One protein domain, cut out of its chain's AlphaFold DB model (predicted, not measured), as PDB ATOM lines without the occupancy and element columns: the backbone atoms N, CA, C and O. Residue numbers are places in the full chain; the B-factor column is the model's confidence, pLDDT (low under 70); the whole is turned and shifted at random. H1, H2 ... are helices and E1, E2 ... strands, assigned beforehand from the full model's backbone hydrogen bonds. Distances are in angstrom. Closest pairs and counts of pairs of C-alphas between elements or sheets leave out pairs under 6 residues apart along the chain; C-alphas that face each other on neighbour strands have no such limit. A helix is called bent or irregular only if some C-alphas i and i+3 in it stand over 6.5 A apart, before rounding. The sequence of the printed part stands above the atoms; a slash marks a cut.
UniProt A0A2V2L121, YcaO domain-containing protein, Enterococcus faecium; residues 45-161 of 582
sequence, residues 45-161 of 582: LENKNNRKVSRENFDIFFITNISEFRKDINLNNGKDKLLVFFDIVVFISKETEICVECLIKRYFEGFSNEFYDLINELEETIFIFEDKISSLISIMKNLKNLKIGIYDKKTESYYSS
ATOM      1  N   LEU A  45     125.473 177.159 136.370       35.12
ATOM      2  CA  LEU A  45     125.171 177.284 137.800       35.12
ATOM      3  C   LEU A  45     124.441 178.611 138.057       35.12
ATOM      4  O   LEU A  45     125.105 179.636 138.133       35.12
ATOM      5  N   GLU A  46     123.111 178.617 138.214       37.88
ATOM      6  CA  GLU A  46     122.414 179.845 138.660       37.88
ATOM      7  C   GLU A  46     121.212 179.671 139.608       37.88
ATOM      8  O   GLU A  46     120.669 180.682 140.036       37.88
ATOM      9  N   ASN A  47     120.780 178.471 140.031       42.50
ATOM     10  CA  ASN A  47     119.635 178.399 140.959       42.50
ATOM     11  C   ASN A  47     119.782 177.401 142.107       42.50
ATOM     12  O   ASN A  47     119.891 176.198 141.894       42.50
ATOM     13  N   LYS A  48     119.708 177.940 143.332       51.34
ATOM     14  CA  LYS A  48     119.620 177.189 144.595       51.34
ATOM     15  C   LYS A  48     118.202 176.695 144.908       51.34
ATOM     16  O   LYS A  48     118.056 175.827 145.759       51.34
ATOM     17  N   ASN A  49     117.190 177.227 144.218       62.88
ATOM     18  CA  ASN A  49     115.780 176.961 144.496       62.88
ATOM     19  C   ASN A  49     115.169 176.031 143.447       62.88
ATOM     20  O   ASN A  49     115.555 176.058 142.271       62.88
ATOM     21  N   ASN A  50     114.175 175.252 143.861       72.44
ATOM     22  CA  ASN A  50     113.344 174.480 142.947       72.44
ATOM     23  C   ASN A  50     112.697 175.400 141.910       72.44
ATOM     24  O   ASN A  50     112.224 176.497 142.218       72.44
ATOM     25  N   ARG A  51     112.613 174.937 140.662       79.56
ATOM     26  CA  ARG A  51     112.027 175.723 139.569       79.56
ATOM     27  C   ARG A  51     110.806 175.034 138.995       79.56
ATOM     28  O   ARG A  51     110.831 173.840 138.709       79.56
ATOM     29  N   LYS A  52     109.758 175.811 138.722       86.00
ATOM     30  CA  LYS A  52     108.568 175.350 138.007       86.00
ATOM     31  C   LYS A  52     108.445 176.037 136.649       86.00
ATOM     32  O   LYS A  52     108.430 177.261 136.568       86.00
ATOM     33  N   VAL A  53     108.273 175.257 135.587       86.38
ATOM     34  CA  VAL A  53     107.885 175.751 134.259       86.38
ATOM     35  C   VAL A  53     106.455 175.308 133.989       86.38
ATOM     36  O   VAL A  53     106.190 174.119 133.842       86.38
ATOM     37  N   SER A  54     105.531 176.264 133.909       88.50
ATOM     38  CA  SER A  54     104.122 175.972 133.620       88.50
ATOM     39  C   SER A  54     103.827 176.125 132.126       88.50
ATOM     40  O   SER A  54     104.316 177.050 131.462       88.50
ATOM     41  N   ARG A  55     103.017 175.217 131.584       88.25
ATOM     42  CA  ARG A  55     102.405 175.289 130.248       88.25
ATOM     43  C   ARG A  55     100.897 175.084 130.382       88.25
ATOM     44  O   ARG A  55     100.394 174.861 131.481       88.25
ATOM     45  N   GLU A  56     100.169 175.203 129.277       87.12
ATOM     46  CA  GLU A  56      98.708 175.058 129.267       87.12
ATOM     47  C   GLU A  56      98.273 173.697 129.836       87.12
ATOM     48  O   GLU A  56      97.501 173.648 130.789       87.12
ATOM     49  N   ASN A  57      98.877 172.608 129.344       88.81
ATOM     50  CA  ASN A  57      98.455 171.238 129.660       88.81
ATOM     51  C   ASN A  57      99.348 170.499 130.666       88.81
ATOM     52  O   ASN A  57      98.954 169.451 131.176       88.81
ATOM     53  N   PHE A  58     100.546 171.014 130.954       91.38
ATOM     54  CA  PHE A  58     101.501 170.345 131.835       91.38
ATOM     55  C   PHE A  58     102.379 171.327 132.609       91.38
ATOM     56  O   PHE A  58     102.609 172.456 132.170       91.38
ATOM     57  N   ASP A  59     102.910 170.862 133.734       91.62
ATOM     58  CA  ASP A  59     103.900 171.559 134.545       91.62
ATOM     59  C   ASP A  59     105.185 170.716 134.648       91.62
ATOM     60  O   ASP A  59     105.132 169.505 134.860       91.62
ATOM     61  N   ILE A  60     106.348 171.355 134.526       89.88
ATOM     62  CA  ILE A  60     107.654 170.735 134.791       89.88
ATOM     63  C   ILE A  60     108.189 171.291 136.107       89.88
ATOM     64  O   ILE A  60     108.298 172.507 136.263       89.88
ATOM     65  N   PHE A  61     108.550 170.404 137.027       88.50
ATOM     66  CA  PHE A  61     109.162 170.732 138.307       88.50
ATOM     67  C   PHE A  61     110.603 170.233 138.300       88.50
ATOM     68  O   PHE A  61     110.843 169.034 138.203       88.50
ATOM     69  N   PHE A  62     111.559 171.148 138.397       84.50
ATOM     70  CA  PHE A  62     112.971 170.838 138.578       84.50
ATOM     71  C   PHE A  62     113.249 170.790 140.074       84.50
ATOM     72  O   PHE A  62     113.150 171.817 140.748       84.50
ATOM     73  N   ILE A  63     113.532 169.588 140.573       83.06
ATOM     74  CA  ILE A  63     113.701 169.319 141.999       83.06
ATOM     75  C   ILE A  63     115.193 169.364 142.298       83.06
ATOM     76  O   ILE A  63     115.903 168.367 142.170       83.06
ATOM     77  N   THR A  64     115.665 170.560 142.630       71.88
ATOM     78  CA  THR A  64     117.048 170.835 143.012       71.88
ATOM     79  C   THR A  64     117.254 170.657 144.512       71.88
ATOM     80  O   THR A  64     118.328 170.216 144.889       71.88
ATOM     81  N   ASN A  65     116.235 170.907 145.344       73.69
ATOM     82  CA  ASN A  65     116.263 170.724 146.796       73.69
ATOM     83  C   ASN A  65     114.982 170.022 147.298       73.69
ATOM     84  O   ASN A  65     113.862 170.507 147.109       73.69
ATOM     85  N   ILE A  66     115.128 168.872 147.964       77.31
ATOM     86  CA  ILE A  66     113.979 168.047 148.386       77.31
ATOM     87  C   ILE A  66     113.226 168.673 149.572       77.31
ATOM     88  O   ILE A  66     111.995 168.601 149.620       77.31
ATOM     89  N   SER A  67     113.926 169.331 150.502       73.94
ATOM     90  CA  SER A  67     113.291 170.002 151.647       73.94
ATOM     91  C   SER A  67     112.385 171.154 151.224       73.94
ATOM     92  O   SER A  67     111.305 171.332 151.787       73.94
ATOM     93  N   GLU A  68     112.793 171.930 150.225       74.69
ATOM     94  CA  GLU A  68     111.962 172.974 149.625       74.69
ATOM     95  C   GLU A  68     110.791 172.353 148.850       74.69
ATOM     96  O   GLU A  68     109.657 172.818 148.968       74.69
ATOM     97  N   PHE A  69     111.027 171.248 148.131       80.12
ATOM     98  CA  PHE A  69     109.980 170.550 147.373       80.12
ATOM     99  C   PHE A  69     108.848 170.078 148.297       80.12
ATOM    100  O   PHE A  69     107.675 170.109 147.927       80.12
ATOM    101  N   ARG A  70     109.198 169.709 149.532       79.19
ATOM    102  CA  ARG A  70     108.265 169.286 150.579       79.19
ATOM    103  C   ARG A  70     107.351 170.406 151.089       79.19
ATOM    104  O   ARG A  70     106.243 170.102 151.526       79.19
ATOM    105  N   LYS A  71     107.799 171.669 151.082       72.56
ATOM    106  CA  LYS A  71     107.113 172.780 151.770       72.56
ATOM    107  C   LYS A  71     105.970 173.405 150.960       72.56
ATOM    108  O   LYS A  71     104.970 173.763 151.568       72.56
ATOM    109  N   ASP A  72     106.075 173.481 149.629       61.41
ATOM    110  CA  ASP A  72     105.240 174.416 148.845       61.41
ATOM    111  C   ASP A  72     104.667 173.882 147.515       61.41
ATOM    112  O   ASP A  72     104.250 174.656 146.648       61.41
ATOM    113  N   ILE A  73     104.599 172.563 147.305       73.44
ATOM    114  CA  ILE A  73     104.159 172.015 146.011       73.44
ATOM    115  C   ILE A  73     102.777 171.362 146.064       73.44
ATOM    116  O   ILE A  73     102.566 170.287 146.621       73.44
ATOM    117  N   ASN A  74     101.827 172.000 145.374       77.62
ATOM    118  CA  ASN A  74     100.551 171.395 145.019       77.62
ATOM    119  C   ASN A  74     100.664 170.670 143.666       77.62
ATOM    120  O   ASN A  74     100.666 171.305 142.607       77.62
ATOM    121  N   LEU A  75     100.734 169.336 143.707       82.25
ATOM    122  CA  LEU A  75     100.700 168.477 142.514       82.25
ATOM    123  C   LEU A  75      99.279 168.117 142.063       82.25
ATOM    124  O   LEU A  75      99.116 167.512 141.009       82.25
ATOM    125  N   ASN A  76      98.233 168.489 142.794       80.50
ATOM    126  CA  ASN A  76      96.854 168.132 142.460       80.50
ATOM    127  C   ASN A  76      96.144 169.338 141.828       80.50
ATOM    128  O   ASN A  76      95.217 169.914 142.385       80.50
ATOM    129  N   ASN A  77      96.637 169.754 140.656       80.31
ATOM    130  CA  ASN A  77      96.207 170.972 139.958       80.31
ATOM    131  C   ASN A  77      95.588 170.728 138.563       80.31
ATOM    132  O   ASN A  77      95.507 171.654 137.760       80.31
ATOM    133  N   GLY A  78      95.201 169.486 138.249       86.00
ATOM    134  CA  GLY A  78      94.520 169.134 136.992       86.00
ATOM    135  C   GLY A  78      95.371 169.163 135.712       86.00
ATOM    136  O   GLY A  78      94.818 169.021 134.624       86.00
ATOM    137  N   LYS A  79      96.698 169.325 135.810       91.12
ATOM    138  CA  LYS A  79      97.637 169.261 134.671       91.12
ATOM    139  C   LYS A  79      98.456 167.978 134.666       91.12
ATOM    140  O   LYS A  79      98.546 167.317 135.692       91.12
ATOM    141  N   ASP A  80      99.086 167.621 133.555       93.25
ATOM    142  CA  ASP A  80     100.145 166.608 133.612       93.25
ATOM    143  C   ASP A  80     101.366 167.191 134.342       93.25
ATOM    144  O   ASP A  80     101.602 168.402 134.308       93.25
ATOM    145  N   LYS A  81     102.149 166.357 135.027       92.81
ATOM    146  CA  LYS A  81     103.357 166.797 135.737       92.81
ATOM    147  C   LYS A  81     104.564 166.006 135.288       92.81
ATOM    148  O   LYS A  81     104.491 164.793 135.111       92.81
ATOM    149  N   LEU A  82     105.686 166.700 135.178       92.88
ATOM    150  CA  LEU A  82     106.994 166.103 134.983       92.88
ATOM    151  C   LEU A  82     107.907 166.554 136.122       92.88
ATOM    152  O   LEU A  82     108.304 167.716 136.182       92.88
ATOM    153  N   LEU A  83     108.201 165.648 137.047       92.12
ATOM    154  CA  LEU A  83     109.099 165.886 138.169       92.12
ATOM    155  C   LEU A  83     110.499 165.428 137.778       92.12
ATOM    156  O   LEU A  83     110.728 164.248 137.520       92.12
ATOM    157  N   VAL A  84     111.434 166.360 137.707       88.06
ATOM    158  CA  VAL A  84     112.819 166.107 137.322       88.06
ATOM    159  C   VAL A  84     113.645 166.019 138.598       88.06
ATOM    160  O   VAL A  84     114.038 167.041 139.156       88.06
ATOM    161  N   PHE A  85     113.875 164.790 139.058       84.25
ATOM    162  CA  PHE A  85     114.847 164.472 140.105       84.25
ATOM    163  C   PHE A  85     116.244 164.340 139.498       84.25
ATOM    164  O   PHE A  85     116.400 164.426 138.279       84.25
ATOM    165  N   PHE A  86     117.278 164.135 140.314       77.06
ATOM    166  CA  PHE A  86     118.648 164.019 139.811       77.06
ATOM    167  C   PHE A  86     118.869 162.763 138.962       77.06
ATOM    168  O   PHE A  86     119.402 162.878 137.858       77.06
ATOM    169  N   ASP A  87     118.379 161.607 139.412       77.75
ATOM    170  CA  ASP A  87     118.564 160.277 138.815       77.75
ATOM    171  C   ASP A  87     117.413 159.849 137.895       77.75
ATOM    172  O   ASP A  87     117.623 159.087 136.951       77.75
ATOM    173  N   ILE A  88     116.206 160.363 138.132       87.25
ATOM    174  CA  ILE A  88     114.999 159.983 137.390       87.25
ATOM    175  C   ILE A  88     114.169 161.189 136.950       87.25
ATOM    176  O   ILE A  88     114.275 162.297 137.480       87.25
ATOM    177  N   VAL A  89     113.295 160.962 135.976       91.19
ATOM    178  CA  VAL A  89     112.187 161.858 135.648       91.19
ATOM    179  C   VAL A  89     110.880 161.110 135.877       91.19
ATOM    180  O   VAL A  89     110.680 160.031 135.324       91.19
ATOM    181  N   VAL A  90     109.989 161.685 136.682       93.62
ATOM    182  CA  VAL A  90     108.688 161.106 137.025       93.62
ATOM    183  C   VAL A  90     107.592 161.873 136.299       93.62
ATOM    184  O   VAL A  90     107.337 163.042 136.582       93.62
ATOM    185  N   PHE A  91     106.926 161.212 135.365       94.56
ATOM    186  CA  PHE A  91     105.686 161.680 134.765       94.56
ATOM    187  C   PHE A  91     104.495 161.279 135.637       94.56
ATOM    188  O   PHE A  91     104.397 160.126 136.056       94.56
ATOM    189  N   ILE A  92     103.572 162.210 135.870       93.25
ATOM    190  CA  ILE A  92     102.312 161.977 136.580       93.25
ATOM    191  C   ILE A  92     101.184 162.557 135.730       93.25
ATOM    192  O   ILE A  92     101.154 163.760 135.468       93.25
ATOM    193  N   SER A  93     100.249 161.704 135.322       92.44
ATOM    194  CA  SER A  93      99.064 162.131 134.578       92.44
ATOM    195  C   SER A  93      98.198 163.089 135.401       92.44
ATOM    196  O   SER A  93      98.096 162.976 136.624       92.44
ATOM    197  N   LYS A  94      97.513 164.012 134.725       90.38
ATOM    198  CA  LYS A  94      96.520 164.916 135.320       90.38
ATOM    199  C   LYS A  94      95.396 164.228 136.090       90.38
ATOM    200  O   LYS A  94      94.831 164.849 136.984       90.38
ATOM    201  N   GLU A  95      95.091 162.979 135.748       88.12
ATOM    202  CA  GLU A  95      94.050 162.161 136.382       88.12
ATOM    203  C   GLU A  95      94.540 161.454 137.655       88.12
ATOM    204  O   GLU A  95      93.751 160.835 138.366       88.12
ATOM    205  N   THR A  96      95.843 161.521 137.940       86.50
ATOM    206  CA  THR A  96      96.460 160.857 139.086       86.50
ATOM    207  C   THR A  96      96.676 161.860 140.214       86.50
ATOM    208  O   THR A  96      97.474 162.793 140.093       86.50
ATOM    209  N   GLU A  97      96.007 161.635 141.340       83.62
ATOM    210  CA  GLU A  97      96.309 162.322 142.594       83.62
ATOM    211  C   GLU A  97      97.409 161.584 143.351       83.62
ATOM    212  O   GLU A  97      97.400 160.354 143.437       83.62
ATOM    213  N   ILE A  98      98.351 162.331 143.928       85.19
ATOM    214  CA  ILE A  98      99.397 161.750 144.772       85.19
ATOM    215  C   ILE A  98      99.618 162.558 146.048       85.19
ATOM    216  O   ILE A  98      99.428 163.773 146.101       85.19
ATOM    217  N   CYS A  99     100.079 161.870 147.090       86.94
ATOM    218  CA  CYS A  99     100.609 162.506 148.286       86.94
ATOM    219  C   CYS A  99     102.102 162.801 148.076       86.94
ATOM    220  O   CYS A  99     102.904 161.870 147.987       86.94
ATOM    221  N   VAL A 100     102.472 164.086 148.028       86.38
ATOM    222  CA  VAL A 100     103.867 164.545 147.850       86.38
ATOM    223  C   VAL A 100     104.794 163.927 148.896       86.38
ATOM    224  O   VAL A 100     105.852 163.409 148.559       86.38
ATOM    225  N   GLU A 101     104.354 163.887 150.153       86.81
ATOM    226  CA  GLU A 101     105.110 163.278 151.248       86.81
ATOM    227  C   GLU A 101     105.379 161.784 151.010       86.81
ATOM    228  O   GLU A 101     106.484 161.299 151.237       86.81
ATOM    229  N   CYS A 102     104.394 161.042 150.494       89.25
ATOM    230  CA  CYS A 102     104.591 159.631 150.164       89.25
ATOM    231  C   CYS A 102     105.538 159.452 148.981       89.25
ATOM    232  O   CYS A 102     106.385 158.567 149.031       89.25
ATOM    233  N   LEU A 103     105.427 160.290 147.945       89.25
ATOM    234  CA  LEU A 103     106.367 160.286 146.825       89.25
ATOM    235  C   LEU A 103     107.803 160.485 147.323       89.25
ATOM    236  O   LEU A 103     108.671 159.700 146.960       89.25
ATOM    237  N   ILE A 104     108.041 161.486 148.174       87.19
ATOM    238  CA  ILE A 104     109.370 161.771 148.731       87.19
ATOM    239  C   ILE A 104     109.879 160.573 149.542       87.19
ATOM    240  O   ILE A 104     110.983 160.092 149.291       87.19
ATOM    241  N   LYS A 105     109.064 160.027 150.461       87.94
ATOM    242  CA  LYS A 105     109.431 158.827 151.235       87.94
ATOM    243  C   LYS A 105     109.793 157.650 150.317       87.94
ATOM    244  O   LYS A 105     110.832 157.026 150.506       87.94
ATOM    245  N   ARG A 106     108.977 157.362 149.295       89.88
ATOM    246  CA  ARG A 106     109.223 156.272 148.328       89.88
ATOM    247  C   ARG A 106     110.466 156.499 147.486       89.88
ATOM    248  O   ARG A 106     111.220 155.561 147.245       89.88
ATOM    249  N   TYR A 107     110.682 157.734 147.061       87.44
ATOM    250  CA  TYR A 107     111.869 158.128 146.326       87.44
ATOM    251  C   TYR A 107     113.130 157.822 147.136       87.44
ATOM    252  O   TYR A 107     114.017 157.132 146.626       87.44
ATOM    253  N   PHE A 108     113.154 158.220 148.414       82.88
ATOM    254  CA  PHE A 108     114.259 157.920 149.321       82.88
ATOM    255  C   PHE A 108     114.420 156.431 149.619       82.88
ATOM    256  O   PHE A 108     115.549 155.963 149.648       82.88
ATOM    257  N   GLU A 109     113.346 155.664 149.824       86.50
ATOM    258  CA  GLU A 109     113.475 154.227 150.123       86.50
ATOM    259  C   GLU A 109     113.895 153.374 148.917       86.50
ATOM    260  O   GLU A 109     114.443 152.279 149.084       86.50
ATOM    261  N   GLY A 110     113.638 153.853 147.698       82.25
ATOM    262  CA  GLY A 110     113.908 153.092 146.483       82.25
ATOM    263  C   GLY A 110     115.338 153.195 145.939       82.25
ATOM    264  O   GLY A 110     115.611 152.600 144.899       82.25
ATOM    265  N   PHE A 111     116.236 153.961 146.571       76.44
ATOM    266  CA  PHE A 111     117.631 154.066 146.121       76.44
ATOM    267  C   PHE A 111     118.379 152.732 146.245       76.44
ATOM    268  O   PHE A 111     118.054 151.906 147.106       76.44
ATOM    269  N   SER A 112     119.394 152.518 145.395       63.09
ATOM    270  CA  SER A 112     120.332 151.399 145.561       63.09
ATOM    271  C   SER A 112     121.293 151.666 146.721       63.09
ATOM    272  O   SER A 112     121.496 152.810 147.129       63.09
ATOM    273  N   ASN A 113     121.898 150.598 147.246       55.25
ATOM    274  CA  ASN A 113     122.844 150.661 148.365       55.25
ATOM    275  C   ASN A 113     124.024 151.608 148.086       55.25
ATOM    276  O   ASN A 113     124.451 152.315 148.991       55.25
ATOM    277  N   GLU A 114     124.497 151.678 146.836       52.91
ATOM    278  CA  GLU A 114     125.685 152.460 146.451       52.91
ATOM    279  C   GLU A 114     125.482 153.977 146.542       52.91
ATOM    280  O   GLU A 114     126.454 154.725 146.587       52.91
ATOM    281  N   PHE A 115     124.231 154.443 146.563       54.56
ATOM    282  CA  PHE A 115     123.920 155.868 146.615       54.56
ATOM    283  C   PHE A 115     123.619 156.370 148.025       54.56
ATOM    284  O   PHE A 115     123.677 157.571 148.240       54.56
ATOM    285  N   TYR A 116     123.341 155.513 149.014       51.91
ATOM    286  CA  TYR A 116     122.874 155.993 150.324       51.91
ATOM    287  C   TYR A 116     123.872 156.853 151.093       51.91
ATOM    288  O   TYR A 116     123.448 157.810 151.739       51.91
ATOM    289  N   ASP A 117     125.167 156.542 151.034       48.69
ATOM    290  CA  ASP A 117     126.182 157.323 151.755       48.69
ATOM    291  C   ASP A 117     126.337 158.741 151.183       48.69
ATOM    292  O   ASP A 117     126.698 159.654 151.916       48.69
ATOM    293  N   LEU A 118     125.938 158.948 149.922       46.09
ATOM    294  CA  LEU A 118     125.804 160.261 149.289       46.09
ATOM    295  C   LEU A 118     124.512 160.990 149.702       46.09
ATOM    296  O   LEU A 118     124.403 162.204 149.564       46.09
ATOM    297  N   ILE A 119     123.502 160.243 150.168       49.69
ATOM    298  CA  ILE A 119     122.121 160.725 150.314       49.69
ATOM    299  C   ILE A 119     121.797 161.344 151.665       49.69
ATOM    300  O   ILE A 119     120.835 162.104 151.778       49.69
ATOM    301  N   ASN A 120     122.617 161.089 152.680       44.03
ATOM    302  CA  ASN A 120     122.399 161.624 154.022       44.03
ATOM    303  C   ASN A 120     122.395 163.167 154.081       44.03
ATOM    304  O   ASN A 120     121.931 163.734 155.064       44.03
ATOM    305  N   GLU A 121     122.850 163.825 153.014       48.09
ATOM    306  CA  GLU A 121     122.889 165.278 152.862       48.09
ATOM    307  C   GLU A 121     121.873 165.794 151.818       48.09
ATOM    308  O   GLU A 121     121.761 167.001 151.609       48.09
ATOM    309  N   LEU A 122     121.074 164.922 151.171       49.47
ATOM    310  CA  LEU A 122     120.164 165.301 150.072       49.47
ATOM    311  C   LEU A 122     118.938 166.117 150.470       49.47
ATOM    312  O   LEU A 122     118.359 166.782 149.608       49.47
ATOM    313  N   GLU A 123     118.518 166.087 151.734       51.16
ATOM    314  CA  GLU A 123     117.487 167.031 152.176       51.16
ATOM    315  C   GLU A 123     117.984 168.486 152.039       51.16
ATOM    316  O   GLU A 123     117.171 169.379 151.793       51.16
ATOM    317  N   GLU A 124     119.300 168.722 152.090       49.31
ATOM    318  CA  GLU A 124     119.929 170.048 151.985       49.31
ATOM    319  C   GLU A 124     120.751 170.252 150.696       49.31
ATOM    320  O   GLU A 124     121.083 171.387 150.349       49.31
ATOM    321  N   THR A 125     121.035 169.184 149.946       51.75
ATOM    322  CA  THR A 125     121.831 169.230 148.708       51.75
ATOM    323  C   THR A 125     121.079 169.919 147.574       51.75
ATOM    324  O   THR A 125     119.869 169.755 147.417       51.75
ATOM    325  N   ILE A 126     121.824 170.667 146.757       53.53
ATOM    326  CA  ILE A 126     121.328 171.366 145.570       53.53
ATOM    327  C   ILE A 126     121.805 170.629 144.317       53.53
ATOM    328  O   ILE A 126     123.004 170.546 144.056       53.53
ATOM    329  N   PHE A 127     120.869 170.135 143.508       55.97
ATOM    330  CA  PHE A 127     121.168 169.580 142.187       55.97
ATOM    331  C   PHE A 127     121.153 170.658 141.101       55.97
ATOM    332  O   PHE A 127     120.319 171.558 141.119       55.97
ATOM    333  N   ILE A 128     122.042 170.541 140.115       52.41
ATOM    334  CA  ILE A 128     122.098 171.423 138.937       52.41
ATOM    335  C   ILE A 128     121.681 170.600 137.721       52.41
ATOM    336  O   ILE A 128     122.082 169.451 137.603       52.41
ATOM    337  N   PHE A 129     120.884 171.157 136.813       53.44
ATOM    338  CA  PHE A 129     120.382 170.448 135.632       53.44
ATOM    339  C   PHE A 129     120.664 171.251 134.360       53.44
ATOM    340  O   PHE A 129     120.503 172.471 134.368       53.44
ATOM    341  N   GLU A 130     121.006 170.599 133.241       51.62
ATOM    342  CA  GLU A 130     120.892 171.263 131.937       51.62
ATOM    343  C   GLU A 130     119.422 171.485 131.569       51.62
ATOM    344  O   GLU A 130     118.584 170.580 131.579       51.62
ATOM    345  N   ASP A 131     119.140 172.705 131.136       54.31
ATOM    346  CA  ASP A 131     117.800 173.240 130.932       54.31
ATOM    347  C   ASP A 131     117.227 172.975 129.524       54.31
ATOM    348  O   ASP A 131     116.533 173.811 128.936       54.31
ATOM    349  N   LYS A 132     117.475 171.796 128.939       69.19
ATOM    350  CA  LYS A 132     116.906 171.449 127.623       69.19
ATOM    351  C   LYS A 132     115.456 170.978 127.759       69.19
ATOM    352  O   LYS A 132     115.148 169.788 127.697       69.19
ATOM    353  N   ILE A 133     114.537 171.940 127.886       76.00
ATOM    354  CA  ILE A 133     113.077 171.707 127.910       76.00
ATOM    355  C   ILE A 133     112.623 170.850 126.712       76.00
ATOM    356  O   ILE A 133     111.726 170.021 126.853       76.00
ATOM    357  N   SER A 134     113.256 170.997 125.543       78.25
ATOM    358  CA  SER A 134     112.984 170.180 124.351       78.25
ATOM    359  C   SER A 134     113.186 168.677 124.593       78.25
ATOM    360  O   SER A 134     112.338 167.879 124.186       78.25
ATOM    361  N   SER A 135     114.248 168.289 125.301       81.75
ATOM    362  CA  SER A 135     114.528 166.893 125.659       81.75
ATOM    363  C   SER A 135     113.485 166.345 126.634       81.75
ATOM    364  O   SER A 135     112.976 165.242 126.442       81.75
ATOM    365  N   LEU A 136     113.087 167.142 127.630       85.19
ATOM    366  CA  LEU A 136     112.042 166.768 128.591       85.19
ATOM    367  C   LEU A 136     110.672 166.585 127.928       85.19
ATOM    368  O   LEU A 136     109.931 165.672 128.283       85.19
ATOM    369  N   ILE A 137     110.347 167.403 126.925       85.25
ATOM    370  CA  ILE A 137     109.129 167.225 126.122       85.25
ATOM    371  C   ILE A 137     109.174 165.898 125.350       85.25
ATOM    372  O   ILE A 137     108.145 165.234 125.233       85.25
ATOM    373  N   SER A 138     110.340 165.493 124.838       87.00
ATOM    374  CA  SER A 138     110.509 164.188 124.182       87.00
ATOM    375  C   SER A 138     110.268 163.032 125.159       87.00
ATOM    376  O   SER A 138     109.452 162.154 124.884       87.00
ATOM    377  N   ILE A 139     110.881 163.093 126.347       88.81
ATOM    378  CA  ILE A 139     110.674 162.116 127.427       88.81
ATOM    379  C   ILE A 139     109.189 162.025 127.796       88.81
ATOM    380  O   ILE A 139     108.613 160.939 127.836       88.81
ATOM    381  N   MET A 140     108.534 163.170 128.001       88.75
ATOM    382  CA  MET A 140     107.115 163.226 128.347       88.75
ATOM    383  C   MET A 140     106.231 162.598 127.263       88.75
ATOM    384  O   MET A 140     105.281 161.892 127.588       88.75
ATOM    385  N   LYS A 141     106.545 162.786 125.972       90.19
ATOM    386  CA  LYS A 141     105.799 162.147 124.872       90.19
ATOM    387  C   LYS A 141     105.842 160.619 124.938       90.19
ATOM    388  O   LYS A 141     104.837 160.003 124.592       90.19
ATOM    389  N   ASN A 142     106.951 160.035 125.395       90.88
ATOM    390  CA  ASN A 142     107.087 158.586 125.576       90.88
ATOM    391  C   ASN A 142     106.310 158.075 126.801       90.88
ATOM    392  O   ASN A 142     105.823 156.949 126.792       90.88
ATOM    393  N   LEU A 143     106.148 158.908 127.835       91.44
ATOM    394  CA  LEU A 143     105.483 158.536 129.091       91.44
ATOM    395  C   LEU A 143     103.984 158.878 129.142       91.44
ATOM    396  O   LEU A 143     103.279 158.337 129.989       91.44
ATOM    397  N   LYS A 144     103.477 159.734 128.243       88.25
ATOM    398  CA  LYS A 144     102.129 160.339 128.327       88.25
ATOM    399  C   LYS A 144     100.953 159.356 128.411       88.25
ATOM    400  O   LYS A 144      99.870 159.746 128.829       88.25
ATOM    401  N   ASN A 145     101.144 158.111 127.971       88.81
ATOM    402  CA  ASN A 145     100.103 157.080 127.986       88.81
ATOM    403  C   ASN A 145     100.038 156.322 129.330       88.81
ATOM    404  O   ASN A 145      99.187 155.454 129.501       88.81
ATOM    405  N   LEU A 146     100.944 156.613 130.268       89.94
ATOM    406  CA  LEU A 146     101.019 155.980 131.582       89.94
ATOM    407  C   LEU A 146     100.368 156.873 132.642       89.94
ATOM    408  O   LEU A 146     100.456 158.093 132.574       89.94
ATOM    409  N   LYS A 147      99.771 156.280 133.682       89.12
ATOM    410  CA  LYS A 147      99.290 157.058 134.843       89.12
ATOM    411  C   LYS A 147     100.443 157.695 135.612       89.12
ATOM    412  O   LYS A 147     100.364 158.862 136.000       89.12
ATOM    413  N   ILE A 148     101.487 156.901 135.827       91.00
ATOM    414  CA  ILE A 148     102.769 157.297 136.397       91.00
ATOM    415  C   ILE A 148     103.844 156.605 135.558       91.00
ATOM    416  O   ILE A 148     103.826 155.384 135.384       91.00
ATOM    417  N   GLY A 149     104.757 157.395 135.009       92.75
ATOM    418  CA  GLY A 149     105.839 156.926 134.155       92.75
ATOM    419  C   GLY A 149     107.185 157.369 134.701       92.75
ATOM    420  O   GLY A 149     107.306 158.482 135.200       92.75
ATOM    421  N   ILE A 150     108.194 156.516 134.605       92.19
ATOM    422  CA  ILE A 150     109.557 156.809 135.031       92.19
ATOM    423  C   ILE A 150     110.462 156.742 133.812       92.19
ATOM    424  O   ILE A 150     110.403 155.790 133.036       92.19
ATOM    425  N   TYR A 151     111.299 157.760 133.664       91.62
ATOM    426  CA  TYR A 151     112.499 157.690 132.849       91.62
ATOM    427  C   TYR A 151     113.707 157.639 133.778       91.62
ATOM    428  O   TYR A 151     113.938 158.569 134.556       91.62
ATOM    429  N   ASP A 152     114.452 156.544 133.715       85.62
ATOM    430  CA  ASP A 152     115.668 156.344 134.489       85.62
ATOM    431  C   ASP A 152     116.860 156.862 133.688       85.62
ATOM    432  O   ASP A 152     117.172 156.361 132.608       85.62
ATOM    433  N   LYS A 153     117.525 157.897 134.206       82.75
ATOM    434  CA  LYS A 153     118.597 158.576 133.470       82.75
ATOM    435  C   LYS A 153     119.891 157.767 133.428       82.75
ATOM    436  O   LYS A 153     120.741 158.057 132.596       82.75
ATOM    437  N   LYS A 154     120.067 156.792 134.329       74.44
ATOM    438  CA  LYS A 154     121.265 155.937 134.383       74.44
ATOM    439  C   LYS A 154     121.216 154.872 133.292       74.44
ATOM    440  O   LYS A 154     122.241 154.567 132.693       74.44
ATOM    441  N   THR A 155     120.042 154.291 133.085       79.69
ATOM    442  CA  THR A 155     119.806 153.204 132.124       79.69
ATOM    443  C   THR A 155     119.202 153.685 130.808       79.69
ATOM    444  O   THR A 155     119.075 152.892 129.882       79.69
ATOM    445  N   GLU A 156     118.809 154.960 130.738       84.44
ATOM    446  CA  GLU A 156     118.076 155.566 129.619       84.44
ATOM    447  C   GLU A 156     116.781 154.811 129.274       84.44
ATOM    448  O   GLU A 156     116.323 154.781 128.130       84.44
ATOM    449  N   SER A 157     116.166 154.194 130.286       88.25
ATOM    450  CA  SER A 157     114.996 153.336 130.124       88.25
ATOM    451  C   SER A 157     113.708 154.022 130.571       88.25
ATOM    452  O   SER A 157     113.701 154.893 131.442       88.25
ATOM    453  N   TYR A 158     112.597 153.612 129.961       91.88
ATOM    454  CA  TYR A 158     111.252 154.078 130.283       91.88
ATOM    455  C   TYR A 158     110.450 152.915 130.855       91.88
ATOM    456  O   TYR A 158     110.385 151.852 130.238       91.88
ATOM    457  N   TYR A 159     109.801 153.115 131.997       90.00
ATOM    458  CA  TYR A 159     108.945 152.096 132.602       90.00
ATOM    459  C   TYR A 159     107.803 152.720 133.401       90.00
ATOM    460  O   TYR A 159     107.887 153.846 133.887       90.00
ATOM    461  N   SER A 160     106.701 151.987 133.545       89.06
ATOM    462  CA  SER A 160     105.646 152.361 134.486       89.06
ATOM    463  C   SER A 160     106.082 152.050 135.913       89.06
ATOM    464  O   SER A 160     106.687 151.011 136.165       89.06
ATOM    465  N   SER A 161     105.713 152.902 136.862       86.50
ATOM    466  CA  SER A 161     105.843 152.613 138.291       86.50
ATOM    467  C   SER A 161     104.567 153.045 139.001       86.50
ATOM    468  O   SER A 161     103.811 153.852 138.470       86.50
TER     469      SER A 161
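This is residues 45 to 161 of the 582 residues of the protein "YcaO domain-containing protein" of Enterococcus faecium (UniProt A0A2V2L121). A twisted six-stranded sheet is the core, with H4 packed slantwise over one face; over the other face, farther off, H1 and H2 lie side by side, running opposite ways. H3 lies out past one end of the strands, and residues 120 to 132 lead round that end from the H1 and H2 side to H4. The printed part has 117 residues with six strands and four helices, in the order E1, E2, H1, E3, E4, H2, H3, H4, E5, E6. The mixed sheet runs E1, E2, E3, E4, E5, E6, with E2 and E3 parallel and the other neighbours antiparallel; the class is mixed, helices and strands. The whole is compact, with a radius of gyration of the C-alphas of 13.6 A and spans of 37 by 28 by 27 A.

Strand E1 is residues 51 to 54, from C-alpha 51 at (112.027, 175.723, 139.569). E2, residues 58 to 62, measures 13.3 A, E3, residues 80 to 84, 13.2 A, E4, residues 88 to 92, 12.9 A, and E5, residues 148 to 152, 13.1 A. E6, residues 157 to 160, ends at C-alpha 160 at (105.646, 152.361, 134.486). H4, residues 133 to 143, measures 15.2 A and begins at C-alpha 133 at (113.077, 171.707, 127.910). H2, residues 100 to 109, measures 14.3 A; H1 is residues 66 to 72. H3, residues 113 to 119, is irregular, with C-alphas 114 and 117 at 7.2 A.

The sheet is twisted, its C-alphas up to 4.3 A off the best plane; E1 and E6 are its edge strands. N 53 and O 60 of the hairpin E1 and E2 are 2.8 A apart, within hydrogen-bond range, as are N 61 and O 82 of E2 and E3, 2.8 A, N 83 and O 90 of the hairpin E3 and E4, 2.8 A, N 91 and O 149 of E4 and E5, 2.8 A, and N 150 and O 159 of the hairpin E5 and E6, 2.8 A. E2, H1 and E3 form a strand-helix-strand unit, two parallel neighbour strands with a helix between, and its crossover is right-handed. H4 is on the sheet at a height over the sheet of 8.3 A, over E3 and E4; H4 and the sheet form two layers, a helix on one face of a sheet. On the local plane it stands at 58 degrees to E3, slantwise to the strands but only just. The closest C-alphas of H4 and E5 are those of Leu 143 and Gly 149, 5.3 A. H1 and H2 are not on the sheet; they touch at Arg 70 and Glu 101, their closest C-alphas, 6.8 A, at a shallow tilt of 9 degrees, opposite ways. H3 is only just apart from H2, the closest C-alphas being 8.4 A apart. In H2 and H4 every O i to N i+4 pair is within hydrogen-bond range; in H1 and in H3 it is 1 of 3, beside 3 of 4 O i to N i+3 pairs in each.

The C-alphas farthest apart, those of Glu 56 and Asp 117, are 39.7 A apart. The printed part has no cut. The link from H3 to H4, 13 residues, is long. The mean pLDDT of the printed part is 77.8, and it is under 70 at residues 45 to 49, residue 72 and residues 112 to 132.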